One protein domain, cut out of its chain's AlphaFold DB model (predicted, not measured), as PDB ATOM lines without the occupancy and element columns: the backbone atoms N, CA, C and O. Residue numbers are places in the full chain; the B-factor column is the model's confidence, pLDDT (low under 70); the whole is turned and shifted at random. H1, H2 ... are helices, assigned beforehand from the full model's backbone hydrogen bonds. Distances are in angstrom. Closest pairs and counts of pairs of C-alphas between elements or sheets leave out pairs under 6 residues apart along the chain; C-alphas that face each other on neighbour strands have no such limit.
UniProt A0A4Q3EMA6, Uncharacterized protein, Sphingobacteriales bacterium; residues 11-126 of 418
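AT A GLANCE: This is residues 11 to 126 of the 418 residues of an uncharacterized protein of Sphingobacteriales bacterium (UniProt A0A4Q3EMA6). Two long helices, H6 and H3, run side by side, H2 and H5 gathered at one end. Residues 11 to 22 stick out; a long link folds back from H4 to H5. The 116 printed residues, with named helices H1 to H6, class all helix, are only just loose, radius of gyration of the C-alphas 16.5 A, spanning 52 by 32 by 19 A.

HOW THE PARTS SIT: H3, residues 35 to 53, and H6, residues 94 to 124, are close but not clearly touching; their closest C-alphas, 50 and 115, are 7.0 A apart. H3 touches H5, residues 84 to 89, with residues 35 to 40 alone, closest at C-alphas 36 and 85, 4.6 A. Every O i to N i+4 pair is within hydrogen-bond range in H3, H5 and H6.

IN THESE COORDINATES: Find C-alpha 94 at (-4.633, -13.185, 17.704); H6 runs 45.0 A to C-alpha 124 at (7.982, -50.065, 40.120).

THE WHOLE: The printed part has no cut; pLDDT is under 70 at residues 11 to 36, 76 to 82 and 124 to 126.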
ATOM      1  N   ILE A  11     -10.688 -35.529  35.203       42.16
ATOM      2  CA  ILE A  11      -9.816 -34.554  34.525       42.16
ATOM      3  C   ILE A  11     -10.229 -34.354  33.053       42.16
ATOM      4  O   ILE A  11     -10.174 -33.236  32.549       42.16
ATOM      5  N   ASN A  12     -10.785 -35.380  32.398       34.84
ATOM      6  CA  ASN A  12     -11.242 -35.280  31.003       34.84
ATOM      7  C   ASN A  12     -12.447 -34.343  30.806       34.84
ATOM      8  O   ASN A  12     -12.611 -33.780  29.728       34.84
ATOM      9  N   TYR A  13     -13.267 -34.121  31.837       33.25
ATOM     10  CA  TYR A  13     -14.390 -33.179  31.753       33.25
ATOM     11  C   TYR A  13     -13.939 -31.712  31.764       33.25
ATOM     12  O   TYR A  13     -14.614 -30.862  31.191       33.25
ATOM     13  N   LEU A  14     -12.776 -31.416  32.354       36.41
ATOM     14  CA  LEU A  14     -12.231 -30.057  32.392       36.41
ATOM     15  C   LEU A  14     -11.671 -29.625  31.025       36.41
ATOM     16  O   LEU A  14     -11.695 -28.444  30.692       36.41
ATOM     17  N   ILE A  15     -11.232 -30.594  30.217       40.25
ATOM     18  CA  ILE A  15     -10.692 -30.386  28.865       40.25
ATOM     19  C   ILE A  15     -11.803 -29.982  27.882       40.25
ATOM     20  O   ILE A  15     -11.568 -29.168  26.997       40.25
ATOM     21  N   CYS A  16     -13.030 -30.476  28.075       30.05
ATOM     22  CA  CYS A  16     -14.166 -30.168  27.198       30.05
ATOM     23  C   CYS A  16     -14.729 -28.750  27.422       30.05
ATOM     24  O   CYS A  16     -15.260 -28.131  26.500       30.05
ATOM     25  N   LEU A  17     -14.567 -28.194  28.630       32.09
ATOM     26  CA  LEU A  17     -15.075 -26.859  28.961       32.09
ATOM     27  C   LEU A  17     -14.225 -25.720  28.364       32.09
ATOM     28  O   LEU A  17     -14.691 -24.588  28.286       32.09
ATOM     29  N   LEU A  18     -12.986 -26.006  27.940       38.03
ATOM     30  CA  LEU A  18     -12.057 -25.005  27.399       38.03
ATOM     31  C   LEU A  18     -12.155 -24.807  25.875       38.03
ATOM     32  O   LEU A  18     -11.571 -23.862  25.354       38.03
ATOM     33  N   THR A  19     -12.893 -25.652  25.151       36.78
ATOM     34  CA  THR A  19     -12.944 -25.641  23.674       36.78
ATOM     35  C   THR A  19     -14.126 -24.884  23.050       36.78
ATOM     36  O   THR A  19     -14.314 -24.973  21.842       36.78
ATOM     37  N   LEU A  20     -14.921 -24.124  23.817       32.50
ATOM     38  CA  LEU A  20     -16.208 -23.583  23.330       32.50
ATOM     39  C   LEU A  20     -16.424 -22.061  23.456       32.50
ATOM     40  O   LEU A  20     -17.565 -21.609  23.413       32.50
ATOM     41  N   LEU A  21     -15.369 -21.243  23.538       34.66
ATOM     42  CA  LEU A  21     -15.505 -19.775  23.543       34.66
ATOM     43  C   LEU A  21     -14.856 -19.127  22.307       34.66
ATOM     44  O   LEU A  21     -13.647 -18.954  22.206       34.66
ATOM     45  N   THR A  22     -15.749 -18.854  21.356       34.34
ATOM     46  CA  THR A  22     -15.736 -17.938  20.203       34.34
ATOM     47  C   THR A  22     -14.465 -17.126  19.891       34.34
ATOM     48  O   THR A  22     -14.019 -16.244  20.623       34.34
ATOM     49  N   PHE A  23     -13.971 -17.376  18.675       47.66
ATOM     50  CA  PHE A  23     -12.924 -16.652  17.963       47.66
ATOM     51  C   PHE A  23     -13.305 -15.181  17.683       47.66
ATOM     52  O   PHE A  23     -14.453 -14.867  17.379       47.66
ATOM     53  N   ASN A  24     -12.292 -14.307  17.718       32.53
ATOM     54  CA  ASN A  24     -12.265 -12.876  17.358       32.53
ATOM     55  C   ASN A  24     -12.666 -11.793  18.382       32.53
ATOM     56  O   ASN A  24     -12.506 -10.617  18.078       32.53
ATOM     57  N   CYS A  25     -13.034 -12.137  19.620       35.88
ATOM     58  CA  CYS A  25     -13.181 -11.158  20.718       35.88
ATOM     59  C   CYS A  25     -12.471 -11.629  22.003       35.88
ATOM     60  O   CYS A  25     -12.976 -11.451  23.104       35.88
ATOM     61  N   PHE A  26     -11.326 -12.310  21.874       46.41
ATOM     62  CA  PHE A  26     -10.666 -12.953  23.021       46.41
ATOM     63  C   PHE A  26      -9.449 -12.174  23.534       46.41
ATOM     64  O   PHE A  26      -9.327 -12.004  24.737       46.41
ATOM     65  N   ALA A  27      -8.605 -11.610  22.659       42.06
ATOM     66  CA  ALA A  27      -7.373 -10.923  23.078       42.06
ATOM     67  C   ALA A  27      -7.636  -9.670  23.942       42.06
ATOM     68  O   ALA A  27      -6.970  -9.449  24.950       42.06
ATOM     69  N   GLN A  28      -8.663  -8.887  23.598       41.97
ATOM     70  CA  GLN A  28      -9.060  -7.719  24.390       41.97
ATOM     71  C   GLN A  28      -9.817  -8.131  25.666       41.97
ATOM     72  O   GLN A  28      -9.637  -7.550  26.732       41.97
ATOM     73  N   GLN A  29     -10.577  -9.227  25.600       45.69
ATOM     74  CA  GLN A  29     -11.377  -9.742  26.710       45.69
ATOM     75  C   GLN A  29     -10.535 -10.479  27.773       45.69
ATOM     76  O   GLN A  29     -10.889 -10.465  28.950       45.69
ATOM     77  N   THR A  30      -9.385 -11.056  27.411       51.94
ATOM     78  CA  THR A  30      -8.441 -11.665  28.364       51.94
ATOM     79  C   THR A  30      -7.742 -10.648  29.260       51.94
ATOM     80  O   THR A  30      -7.396 -11.004  30.386       51.94
ATOM     81  N   VAL A  31      -7.581  -9.402  28.796       50.06
ATOM     82  CA  VAL A  31      -6.985  -8.307  29.579       50.06
ATOM     83  C   VAL A  31      -8.071  -7.479  30.282       50.06
ATOM     84  O   VAL A  31      -7.963  -7.233  31.478       50.06
ATOM     85  N   GLU A  32      -9.170  -7.126  29.603       48.81
ATOM     86  CA  GLU A  32     -10.222  -6.264  30.176       48.81
ATOM     87  C   GLU A  32     -11.235  -7.006  31.077       48.81
ATOM     88  O   GLU A  32     -11.828  -6.392  31.962       48.81
ATOM     89  N   LYS A  33     -11.435  -8.328  30.914       55.00
ATOM     90  CA  LYS A  33     -12.362  -9.140  31.743       55.00
ATOM     91  C   LYS A  33     -11.671 -10.162  32.658       55.00
ATOM     92  O   LYS A  33     -12.295 -11.150  33.036       55.00
ATOM     93  N   LYS A  34     -10.399  -9.951  33.024       61.69
ATOM     94  CA  LYS A  34      -9.618 -10.834  33.927       61.69
ATOM     95  C   LYS A  34      -9.463 -12.298  33.463       61.69
ATOM     96  O   LYS A  34      -9.088 -13.161  34.254       61.69
ATOM     97  N   GLY A  35      -9.707 -12.604  32.185       67.62
ATOM     98  CA  GLY A  35      -9.591 -13.972  31.659       67.62
ATOM     99  C   GLY A  35      -8.166 -14.541  31.734       67.62
ATOM    100  O   GLY A  35      -7.986 -15.739  31.953       67.62
ATOM    101  N   GLY A  36      -7.142 -13.688  31.614       69.50
ATOM    102  CA  GLY A  36      -5.744 -14.085  31.811       69.50
ATOM    103  C   GLY A  36      -5.415 -14.439  33.266       69.50
ATOM    104  O   GLY A  36      -4.684 -15.397  33.513       69.50
ATOM    105  N   ASP A  37      -6.010 -13.736  34.232       74.62
ATOM    106  CA  ASP A  37      -5.815 -14.016  35.661       74.62
ATOM    107  C   ASP A  37      -6.502 -15.320  36.079       74.62
ATOM    108  O   ASP A  37      -5.941 -16.101  36.851       74.62
ATOM    109  N   GLU A  38      -7.681 -15.609  35.521       79.12
ATOM    110  CA  GLU A  38      -8.367 -16.888  35.728       79.12
ATOM    111  C   GLU A  38      -7.544 -18.062  35.173       79.12
ATOM    112  O   GLU A  38      -7.406 -19.101  35.828       79.12
ATOM    113  N   LEU A  39      -6.944 -17.894  33.988       78.75
ATOM    114  CA  LEU A  39      -6.054 -18.892  33.398       78.75
ATOM    115  C   LEU A  39      -4.796 -19.102  34.256       78.75
ATOM    116  O   LEU A  39      -4.435 -20.251  34.519       78.75
ATOM    117  N   LYS A  40      -4.168 -18.021  34.750       81.12
ATOM    118  CA  LYS A  40      -3.037 -18.103  35.693       81.12
ATOM    119  C   LYS A  40      -3.441 -18.880  36.946       81.12
ATOM    120  O   LYS A  40      -2.734 -19.808  37.337       81.12
ATOM    121  N   GLY A  41      -4.594 -18.559  37.534       83.06
ATOM    122  CA  GLY A  41      -5.128 -19.247  38.711       83.06
ATOM    123  C   GLY A  41      -5.314 -20.749  38.483       83.06
ATOM    124  O   GLY A  41      -4.825 -21.560  39.272       83.06
ATOM    125  N   LYS A  42      -5.928 -21.134  37.359       82.44
ATOM    126  CA  LYS A  42      -6.117 -22.543  36.977       82.44
ATOM    127  C   LYS A  42      -4.792 -23.283  36.762       82.44
ATOM    128  O   LYS A  42      -4.678 -24.443  37.155       82.44
ATOM    129  N   LEU A  43      -3.780 -22.632  36.183       82.00
ATOM    130  CA  LEU A  43      -2.447 -23.224  36.010       82.00
ATOM    131  C   LEU A  43      -1.721 -23.417  37.352       82.00
ATOM    132  O   LEU A  43      -1.092 -24.458  37.553       82.00
ATOM    133  N   ILE A  44      -1.837 -22.464  38.286       85.06
ATOM    134  CA  ILE A  44      -1.285 -22.593  39.648       85.06
ATOM    135  C   ILE A  44      -1.953 -23.758  40.380       85.06
ATOM    136  O   ILE A  44      -1.269 -24.604  40.959       85.06
ATOM    137  N   GLU A  45      -3.284 -23.835  40.325       86.00
ATOM    138  CA  GLU A  45      -4.046 -24.903  40.969       86.00
ATOM    139  C   GLU A  45      -3.667 -26.279  40.405       86.00
ATOM    140  O   GLU A  45      -3.431 -27.226  41.161       86.00
ATOM    141  N   LEU A  46      -3.550 -26.389  39.078       84.25
ATOM    142  CA  LEU A  46      -3.133 -27.619  38.410       84.25
ATOM    143  C   LEU A  46      -1.721 -28.035  38.833       84.25
ATOM    144  O   LEU A  46      -1.504 -29.200  39.176       84.25
ATOM    145  N   ARG A  47      -0.776 -27.088  38.877       83.75
ATOM    146  CA  ARG A  47       0.598 -27.342  39.328       83.75
ATOM    147  C   ARG A  47       0.626 -27.833  40.775       83.75
ATOM    148  O   ARG A  47       1.264 -28.841  41.066       83.75
ATOM    149  N   SER A  48      -0.125 -27.188  41.668       84.25
ATOM    150  CA  SER A  48      -0.240 -27.609  43.068       84.25
ATOM    151  C   SER A  48      -0.836 -29.013  43.199       84.25
ATOM    152  O   SER A  48      -0.358 -29.818  44.000       84.25
ATOM    153  N   LYS A  49      -1.856 -29.339  42.397       84.62
ATOM    154  CA  LYS A  49      -2.456 -30.679  42.361       84.62
ATOM    155  C   LYS A  49      -1.455 -31.729  41.885       84.62
ATOM    156  O   LYS A  49      -1.335 -32.763  42.537       84.62
ATOM    157  N   MET A  50      -0.702 -31.462  40.819       82.25
ATOM    158  CA  MET A  50       0.331 -32.381  40.323       82.25
ATOM    159  C   MET A  50       1.417 -32.643  41.378       82.25
ATOM    160  O   MET A  50       1.762 -33.796  41.621       82.25
ATOM    161  N   LEU A  51       1.882 -31.601  42.074       82.38
ATOM    162  CA  LEU A  51       2.886 -31.727  43.139       82.38
ATOM    163  C   LEU A  51       2.373 -32.475  44.380       82.38
ATOM    164  O   LEU A  51       3.153 -33.151  45.050       82.38
ATOM    165  N   SER A  52       1.073 -32.384  44.684       82.50
ATOM    166  CA  SER A  52       0.460 -33.083  45.826       82.50
ATOM    167  C   SER A  52       0.421 -34.605  45.665       82.50
ATOM    168  O   SER A  52       0.401 -35.328  46.657       82.50
ATOM    169  N   VAL A  53       0.431 -35.090  44.420       80.75
ATOM    170  CA  VAL A  53       0.346 -36.522  44.098       80.75
ATOM    171  C   VAL A  53       1.722 -37.199  44.173       80.75
ATOM    172  O   VAL A  53       1.790 -38.416  44.317       80.75
ATOM    173  N   VAL A  54       2.808 -36.423  44.105       78.38
ATOM    174  CA  VAL A  54       4.195 -36.908  44.179       78.38
ATOM    175  C   VAL A  54       4.687 -36.912  45.633       78.38
ATOM    176  O   VAL A  54       4.298 -36.048  46.432       78.38
ATOM    177  N   ASN A  55       5.540 -37.885  45.975       73.06
ATOM    178  CA  ASN A  55       6.109 -38.066  47.312       73.06
ATOM    179  C   ASN A  55       6.878 -36.815  47.803       73.06
ATOM    180  O   ASN A  55       7.493 -36.090  47.017       73.06
ATOM    181  N   ALA A  56       6.836 -36.558  49.114       71.94
ATOM    182  CA  ALA A  56       7.367 -35.353  49.749       71.94
ATOM    183  C   ALA A  56       8.885 -35.187  49.559       71.94
ATOM    184  O   ALA A  56       9.340 -34.064  49.348       71.94
ATOM    185  N   ASP A  57       9.641 -36.288  49.544       71.38
ATOM    186  CA  ASP A  57      11.111 -36.266  49.488       71.38
ATOM    187  C   ASP A  57      11.666 -35.774  48.140       71.38
ATOM    188  O   ASP A  57      12.756 -35.211  48.072       71.38
ATOM    189  N   VAL A  58      10.914 -35.965  47.051       71.38
ATOM    190  CA  VAL A  58      11.367 -35.686  45.669       71.38
ATOM    191  C   VAL A  58      10.698 -34.438  45.085       71.38
ATOM    192  O   VAL A  58      11.102 -33.923  44.039       71.38
ATOM    193  N   ARG A  59       9.704 -33.896  45.795       76.00
ATOM    194  CA  ARG A  59       8.921 -32.723  45.395       76.00
ATOM    195  C   ARG A  59       9.773 -31.498  45.004       76.00
ATOM    196  O   ARG A  59       9.454 -30.915  43.970       76.00
ATOM    197  N   PRO A  60      10.857 -31.118  45.718       76.19
ATOM    198  CA  PRO A  60      11.629 -29.911  45.386       76.19
ATOM    199  C   PRO A  60      12.417 -30.004  44.073       76.19
ATOM    200  O   PRO A  60      12.595 -29.002  43.381       76.19
ATOM    201  N   SER A  61      12.903 -31.197  43.725       74.31
ATOM    202  CA  SER A  61      13.601 -31.435  42.454       74.31
ATOM    203  C   SER A  61      12.597 -31.510  41.309       74.31
ATOM    204  O   SER A  61      12.747 -30.822  40.305       74.31
ATOM    205  N   PHE A  62      11.502 -32.246  41.519       78.81
ATOM    206  CA  PHE A  62      10.447 -32.408  40.524       78.81
ATOM    207  C   PHE A  62       9.737 -31.084  40.186       78.81
ATOM    208  O   PHE A  62       9.344 -30.856  39.045       78.81
ATOM    209  N   GLU A  63       9.622 -30.163  41.147       78.06
ATOM    210  CA  GLU A  63       9.054 -28.832  40.921       78.06
ATOM    211  C   GLU A  63       9.827 -28.000  39.883       78.06
ATOM    212  O   GLU A  63       9.212 -27.198  39.169       78.06
ATOM    213  N   LYS A  64      11.150 -28.185  39.788       77.94
ATOM    214  CA  LYS A  64      12.019 -27.458  38.846       77.94
ATOM    215  C   LYS A  64      11.919 -28.000  37.420       77.94
ATOM    216  O   LYS A  64      12.053 -27.229  36.462       77.94
ATOM    217  N   ASP A  65      11.652 -29.297  37.306       79.31
ATOM    218  CA  ASP A  65      11.615 -30.033  36.042       79.31
ATOM    219  C   ASP A  65      10.251 -29.958  35.348       79.31
ATOM    220  O   ASP A  65      10.158 -30.232  34.153       79.31
ATOM    221  N   LEU A  66       9.196 -29.539  36.060       82.00
ATOM    222  CA  LEU A  66       7.864 -29.370  35.483       82.00
ATOM    223  C   LEU A  66       7.855 -28.310  34.356       82.00
ATOM    224  O   LEU A  66       8.205 -27.147  34.592       82.00
ATOM    225  N   PRO A  67       7.391 -28.673  33.143       81.12
ATOM    226  CA  PRO A  67       7.255 -27.747  32.018       81.12
ATOM    227  C   PRO A  67       6.289 -26.576  32.252       81.12
ATOM    228  O   PRO A  67       6.492 -25.506  31.676       81.12
ATOM    229  N   ILE A  68       5.266 -26.731  33.108       80.75
ATOM    230  CA  ILE A  68       4.364 -25.626  33.491       80.75
ATOM    231  C   ILE A  68       5.125 -24.632  34.382       80.75
ATOM    232  O   ILE A  68       5.075 -24.685  35.614       80.75
ATOM    233  N   LYS A  69       5.826 -23.693  33.746       75.69
ATOM    234  CA  LYS A  69       6.511 -22.578  34.406       75.69
ATOM    235  C   LYS A  69       5.679 -21.314  34.254       75.69
ATOM    236  O   LYS A  69       5.502 -20.800  33.152       75.69
ATOM    237  N   ILE A  70       5.180 -20.811  35.377       74.31
ATOM    238  CA  ILE A  70       4.499 -19.518  35.448       74.31
ATOM    239  C   ILE A  70       5.581 -18.492  35.763       74.31
ATOM    240  O   ILE A  70       5.914 -18.267  36.922       74.31
ATOM    241  N   VAL A  71       6.202 -17.964  34.711       72.94
ATOM    242  CA  VAL A  71       7.214 -16.911  34.820       72.94
ATOM    243  C   VAL A  71       6.499 -15.574  34.736       72.94
ATOM    244  O   VAL A  71       5.675 -15.373  33.845       72.94
ATOM    245  N   GLU A  72       6.777 -14.675  35.673       72.44
ATOM    246  CA  GLU A  72       6.248 -13.317  35.605       72.44
ATOM    247  C   GLU A  72       7.069 -12.503  34.594       72.44
ATOM    248  O   GLU A  72       8.301 -12.591  34.595       72.44
ATOM    249  N   PRO A  73       6.411 -11.775  33.675       71.62
ATOM    250  CA  PRO A  73       7.104 -10.999  32.657       71.62
ATOM    251  C   PRO A  73       7.911  -9.861  33.301       71.62
ATOM    252  O   PRO A  73       7.507  -9.287  34.313       71.62
ATOM    253  N   ALA A  74       9.052  -9.510  32.700       70.62
ATOM    254  CA  ALA A  74       9.828  -8.353  33.137       70.62
ATOM    255  C   ALA A  74       9.000  -7.064  32.989       70.62
ATOM    256  O   ALA A  74       8.232  -6.913  32.035       70.62
ATOM    257  N   LYS A  75       9.169  -6.132  33.932       74.31
ATOM    258  CA  LYS A  75       8.495  -4.829  33.900       74.31
ATOM    259  C   LYS A  75       8.904  -4.062  32.642       74.31
ATOM    260  O   LYS A  75      10.088  -4.009  32.313       74.31
ATOM    261  N   SER A  76       7.934  -3.472  31.955       68.50
ATOM    262  CA  SER A  76       8.148  -2.657  30.753       68.50
ATOM    263  C   SER A  76       7.271  -1.408  30.794       68.50
ATOM    264  O   SER A  76       6.350  -1.333  31.609       68.50
ATOM    265  N   ASP A  77       7.510  -0.450  29.897       65.12
ATOM    266  CA  ASP A  77       6.717   0.788  29.814       65.12
ATOM    267  C   ASP A  77       5.212   0.513  29.621       65.12
ATOM    268  O   ASP A  77       4.369   1.245  30.133       65.12
ATOM    269  N   ASN A  78       4.870  -0.602  28.962       61.19
ATOM    270  CA  ASN A  78       3.491  -1.056  28.733       61.19
ATOM    271  C   ASN A  78       2.965  -2.014  29.823       61.19
ATOM    272  O   ASN A  78       1.802  -2.410  29.787       61.19
ATOM    273  N   ASN A  79       3.806  -2.416  30.781       69.50
ATOM    274  CA  ASN A  79       3.434  -3.252  31.922       69.50
ATOM    275  C   ASN A  79       4.267  -2.880  33.170       69.50
ATOM    276  O   ASN A  79       5.187  -3.620  33.546       69.50
ATOM    277  N   PRO A  80       3.963  -1.746  33.833       64.69
ATOM    278  CA  PRO A  80       4.754  -1.255  34.966       64.69
ATOM    279  C   PRO A  80       4.723  -2.187  36.189       64.69
ATOM    280  O   PRO A  80       5.667  -2.214  36.983       64.69
ATOM    281  N   GLN A  81       3.639  -2.954  36.344       66.69
ATOM    282  CA  GLN A  81       3.426  -3.868  37.471       66.69
ATOM    283  C   GLN A  81       3.936  -5.291  37.207       66.69
ATOM    284  O   GLN A  81       4.092  -6.057  38.152       66.69
ATOM    285  N   GLY A  82       4.287  -5.632  35.962       68.38
ATOM    286  CA  GLY A  82       4.719  -6.991  35.614       68.38
ATOM    287  C   GLY A  82       3.569  -8.004  35.634       68.38
ATOM    288  O   GLY A  82       3.794  -9.196  35.839       68.38
ATOM    289  N   ASP A  83       2.333  -7.552  35.407       76.81
ATOM    290  CA  ASP A  83       1.152  -8.412  35.426       76.81
ATOM    291  C   ASP A  83       1.256  -9.485  34.337       76.81
ATOM    292  O   ASP A  83       1.557  -9.198  33.175       76.81
ATOM    293  N   TRP A  84       1.003 -10.741  34.712       78.69
ATOM    294  CA  TRP A  84       1.162 -11.895  33.823       78.69
ATOM    295  C   TRP A  84       0.204 -11.835  32.629       78.69
ATOM    296  O   TRP A  84       0.623 -12.029  31.491       78.69
ATOM    297  N   ALA A  85      -1.068 -11.511  32.874       74.56
ATOM    298  CA  ALA A  85      -2.068 -11.392  31.818       74.56
ATOM    299  C   ALA A  85      -1.697 -10.285  30.814       74.56
ATOM    300  O   ALA A  85      -1.766 -10.488  29.604       74.56
ATOM    301  N   THR A  86      -1.227  -9.141  31.311       73.56
ATOM    302  CA  THR A  86      -0.802  -8.016  30.477       73.56
ATOM    303  C   THR A  86       0.451  -8.369  29.676       73.56
ATOM    304  O   THR A  86       0.467  -8.201  28.463       73.56
ATOM    305  N   GLY A  87       1.485  -8.950  30.289       75.88
ATOM    306  CA  GLY A  87       2.724  -9.260  29.565       75.88
ATOM    307  C   GLY A  87       2.602 -10.373  28.516       75.88
ATOM    308  O   GLY A  87       3.361 -10.367  27.551       75.88
ATOM    309  N   TYR A  88       1.655 -11.302  28.673       76.19
ATOM    310  CA  TYR A  88       1.457 -12.416  27.738       76.19
ATOM    311  C   TYR A  88       0.313 -12.227  26.737       76.19
ATOM    312  O   TYR A  88       0.279 -12.954  25.750       76.19
ATOM    313  N   PHE A  89      -0.622 -11.298  26.964       79.06
ATOM    314  CA  PHE A  89      -1.806 -11.151  26.104       79.06
ATOM    315  C   PHE A  89      -2.099  -9.712  25.655       79.06
ATOM    316  O   PHE A  89      -2.895  -9.529  24.734       79.06
ATOM    317  N   TYR A  90      -1.468  -8.685  26.239       78.12
ATOM    318  CA  TYR A  90      -1.702  -7.295  25.832       78.12
ATOM    319  C   TYR A  90      -1.077  -6.990  24.467       78.12
ATOM    320  O   TYR A  90       0.103  -7.254  24.238       78.12
ATOM    321  N   ASN A  91      -1.879  -6.416  23.565       76.38
ATOM    322  CA  ASN A  91      -1.483  -6.000  22.214       76.38
ATOM    323  C   ASN A  91      -0.800  -7.103  21.370       76.38
ATOM    324  O   ASN A  91      -0.009  -6.814  20.471       76.38
ATOM    325  N   MET A  92      -1.093  -8.379  21.653       78.06
ATOM    326  CA  MET A  92      -0.584  -9.502  20.866       78.06
ATOM    327  C   MET A  92      -1.517  -9.822  19.692       78.06
ATOM    328  O   MET A  92      -2.736  -9.885  19.881       78.06
ATOM    329  N   PRO A  93      -0.978 -10.101  18.489       84.12
ATOM    330  CA  PRO A  93      -1.775 -10.623  17.387       84.12
ATOM    331  C   PRO A  93      -2.528 -11.888  17.806       84.12
ATOM    332  O   PRO A  93      -1.975 -12.758  18.481       84.12
ATOM    333  N   THR A  94      -3.776 -12.035  17.361       77.44
ATOM    334  CA  THR A  94      -4.633 -13.185  17.704       77.44
ATOM    335  C   THR A  94      -3.968 -14.527  17.396       77.44
ATOM    336  O   THR A  94      -4.045 -15.452  18.202       77.44
ATOM    337  N   MET A  95      -3.238 -14.617  16.282       77.06
ATOM    338  CA  MET A  95      -2.464 -15.808  15.923       77.06
ATOM    339  C   MET A  95      -1.365 -16.137  16.945       77.06
ATOM    340  O   MET A  95      -1.191 -17.306  17.282       77.06
ATOM    341  N   ALA A  96      -0.679 -15.131  17.496       78.38
ATOM    342  CA  ALA A  96       0.345 -15.328  18.524       78.38
ATOM    343  C   ALA A  96      -0.267 -15.811  19.851       78.38
ATOM    344  O   ALA A  96       0.291 -16.695  20.501       78.38
ATOM    345  N   VAL A  97      -1.452 -15.302  20.212       80.69
ATOM    346  CA  VAL A  97      -2.206 -15.765  21.391       80.69
ATOM    347  C   VAL A  97      -2.593 -17.238  21.252       80.69
ATOM    348  O   VAL A  97      -2.418 -18.008  22.196       80.69
ATOM    349  N   VAL A  98      -3.059 -17.667  20.074       80.94
ATOM    350  CA  VAL A  98      -3.379 -19.082  19.817       80.94
ATOM    351  C   VAL A  98      -2.133 -19.957  19.963       80.94
ATOM    352  O   VAL A  98      -2.187 -20.976  20.649       80.94
ATOM    353  N   THR A  99      -0.993 -19.547  19.395       86.75
ATOM    354  CA  THR A  99       0.274 -20.279  19.548       86.75
ATOM    355  C   THR A  99       0.701 -20.389  21.013       86.75
ATOM    356  O   THR A  99       1.125 -21.461  21.450       86.75
ATOM    357  N   LEU A 100       0.548 -19.319  21.799       84.50
ATOM    358  CA  LEU A 100       0.863 -19.324  23.226       84.50
ATOM    359  C   LEU A 100      -0.055 -20.271  24.018       84.50
ATOM    360  O   LEU A 100       0.423 -21.036  24.857       84.50
ATOM    361  N   LEU A 101      -1.358 -20.287  23.720       82.94
ATOM    362  CA  LEU A 101      -2.300 -21.235  24.321       82.94
ATOM    363  C   LEU A 101      -1.965 -22.687  23.946       82.94
ATOM    364  O   LEU A 101      -1.992 -23.560  24.814       82.94
ATOM    365  N   SER A 102      -1.576 -22.955  22.696       85.88
ATOM    366  CA  SER A 102      -1.091 -24.278  22.277       85.88
ATOM    367  C   SER A 102       0.190 -24.684  23.010       85.88
ATOM    368  O   SER A 102       0.342 -25.846  23.390       85.88
ATOM    369  N   LYS A 103       1.094 -23.733  23.274       86.69
ATOM    370  CA  LYS A 103       2.292 -23.967  24.089       86.69
ATOM    371  C   LYS A 103       1.920 -24.358  25.522       86.69
ATOM    372  O   LYS A 103       2.437 -25.356  26.012       86.69
ATOM    373  N   PHE A 104       0.966 -23.672  26.160       85.12
ATOM    374  CA  PHE A 104       0.477 -24.073  27.488       85.12
ATOM    375  C   PHE A 104      -0.189 -25.454  27.488       85.12
ATOM    376  O   PHE A 104       0.052 -26.241  28.399       85.12
ATOM    377  N   GLN A 105      -0.977 -25.792  26.464       84.50
ATOM    378  CA  GLN A 105      -1.551 -27.137  26.333       84.50
ATOM    379  C   GLN A 105      -0.466 -28.219  26.228       84.50
ATOM    380  O   GLN A 105      -0.590 -29.279  26.847       84.50
ATOM    381  N   ASN A 106       0.610 -27.955  25.484       87.19
ATOM    382  CA  ASN A 106       1.750 -28.866  25.384       87.19
ATOM    383  C   ASN A 106       2.519 -28.977  26.709       87.19
ATOM    384  O   ASN A 106       2.841 -30.090  27.119       87.19
ATOM    385  N   ASP A 107       2.746 -27.869  27.420       86.00
ATOM    386  CA  ASP A 107       3.378 -27.884  28.745       86.00
ATOM    387  C   ASP A 107       2.557 -28.701  29.755       86.00
ATOM    388  O   ASP A 107       3.127 -29.453  30.552       86.00
ATOM    389  N   VAL A 108       1.221 -28.609  29.695       87.19
ATOM    390  CA  VAL A 108       0.316 -29.425  30.519       87.19
ATOM    391  C   VAL A 108       0.458 -30.906  30.190       87.19
ATOM    392  O   VAL A 108       0.714 -31.696  31.095       87.19
ATOM    393  N   ARG A 109       0.375 -31.288  28.910       86.06
ATOM    394  CA  ARG A 109       0.516 -32.694  28.489       86.06
ATOM    395  C   ARG A 109       1.878 -33.283  28.858       86.06
ATOM    396  O   ARG A 109       1.951 -34.415  29.331       86.06
ATOM    397  N   ASN A 110       2.950 -32.512  28.691       88.62
ATOM    398  CA  ASN A 110       4.297 -32.947  29.059       88.62
ATOM    399  C   ASN A 110       4.440 -33.110  30.578       88.62
ATOM    400  O   ASN A 110       5.014 -34.092  31.043       88.62
ATOM    401  N   SER A 111       3.872 -32.188  31.358       87.38
ATOM    402  CA  SER A 111       3.850 -32.288  32.823       87.38
ATOM    403  C   SER A 111       3.060 -33.508  33.300       87.38
ATOM    404  O   SER A 111       3.509 -34.220  34.195       87.38
ATOM    405  N   GLU A 112       1.917 -33.801  32.675       84.12
ATOM    406  CA  GLU A 112       1.140 -35.012  32.955       84.12
ATOM    407  C   GLU A 112       1.941 -36.282  32.659       84.12
ATOM    408  O   GLU A 112       1.989 -37.180  33.501       84.12
ATOM    409  N   ALA A 113       2.609 -36.349  31.504       87.06
ATOM    410  CA  ALA A 113       3.442 -37.489  31.137       87.06
ATOM    411  C   ALA A 113       4.577 -37.721  32.150       87.06
ATOM    412  O   ALA A 113       4.799 -38.857  32.572       87.06
ATOM    413  N   LEU A 114       5.237 -36.651  32.607       87.19
ATOM    414  CA  LEU A 114       6.284 -36.726  33.632       87.19
ATOM    415  C   LEU A 114       5.743 -37.225  34.977       87.19
ATOM    416  O   LEU A 114       6.340 -38.111  35.586       87.19
ATOM    417  N   VAL A 115       4.592 -36.715  35.427       86.44
ATOM    418  CA  VAL A 115       3.946 -37.178  36.668       86.44
ATOM    419  C   VAL A 115       3.557 -38.653  36.561       86.44
ATOM    420  O   VAL A 115       3.755 -39.414  37.507       86.44
ATOM    421  N   VAL A 116       3.022 -39.087  35.419       85.94
ATOM    422  CA  VAL A 116       2.656 -40.493  35.194       85.94
ATOM    423  C   VAL A 116       3.891 -41.392  35.192       85.94
ATOM    424  O   VAL A 116       3.874 -42.416  35.874       85.94
ATOM    425  N   SER A 117       4.961 -40.998  34.496       85.06
ATOM    426  CA  SER A 117       6.239 -41.720  34.499       85.06
ATOM    427  C   SER A 117       6.779 -41.858  35.919       85.06
ATOM    428  O   SER A 117       7.149 -42.948  36.348       85.06
ATOM    429  N   ARG A 118       6.725 -40.774  36.700       83.44
ATOM    430  CA  ARG A 118       7.228 -40.771  38.070       83.44
ATOM    431  C   ARG A 118       6.430 -41.681  38.999       83.44
ATOM    432  O   ARG A 118       7.007 -42.448  39.763       83.44
ATOM    433  N   LEU A 119       5.102 -41.642  38.908       82.25
ATOM    434  CA  LEU A 119       4.244 -42.553  39.667       82.25
ATOM    435  C   LEU A 119       4.467 -44.016  39.268       82.25
ATOM    436  O   LEU A 119       4.327 -44.905  40.106       82.25
ATOM    437  N   PHE A 120       4.810 -44.273  38.005       79.94
ATOM    438  CA  PHE A 120       5.155 -45.609  37.537       79.94
ATOM    439  C   PHE A 120       6.501 -46.084  38.095       79.94
ATOM    440  O   PHE A 120       6.589 -47.224  38.536       79.94
ATOM    441  N   GLU A 121       7.519 -45.223  38.157       78.56
ATOM    442  CA  GLU A 121       8.798 -45.527  38.817       78.56
ATOM    443  C   GLU A 121       8.621 -45.811  40.312       78.56
ATOM    444  O   GLU A 121       9.179 -46.773  40.838       78.56
ATOM    445  N   GLU A 122       7.813 -45.010  41.005       73.38
ATOM    446  CA  GLU A 122       7.534 -45.204  42.430       73.38
ATOM    447  C   GLU A 122       6.757 -46.502  42.687       73.38
ATOM    448  O   GLU A 122       7.073 -47.235  43.625       73.38
ATOM    449  N   ALA A 123       5.800 -46.845  41.819       70.19
ATOM    450  CA  ALA A 123       5.118 -48.136  41.862       70.19
ATOM    451  C   ALA A 123       6.047 -49.307  41.476       70.19
ATOM    452  O   ALA A 123       5.932 -50.397  42.032       70.19
ATOM    453  N   GLY A 124       6.978 -49.090  40.545       62.56
ATOM    454  CA  GLY A 124       7.982 -50.065  40.120       62.56
ATOM    455  C   GLY A 124       9.016 -50.366  41.204       62.56
ATOM    456  O   GLY A 124       9.406 -51.515  41.370       62.56
ATOM    457  N   ASN A 125       9.387 -49.378  42.020       59.00
ATOM    458  CA  ASN A 125      10.291 -49.559  43.162       59.00
ATOM    459  C   ASN A 125       9.680 -50.364  44.323       59.00
ATOM    460  O   ASN A 125      10.411 -50.783  45.217       59.00
ATOM    461  N   GLN A 126       8.369 -50.627  44.308       56.75
ATOM    462  CA  GLN A 126       7.741 -51.610  45.201       56.75
ATOM    463  C   GLN A 126       7.886 -53.057  44.694       56.75
ATOM    464  O   GLN A 126       7.385 -53.985  45.332       56.75
TER     465      GLN A 126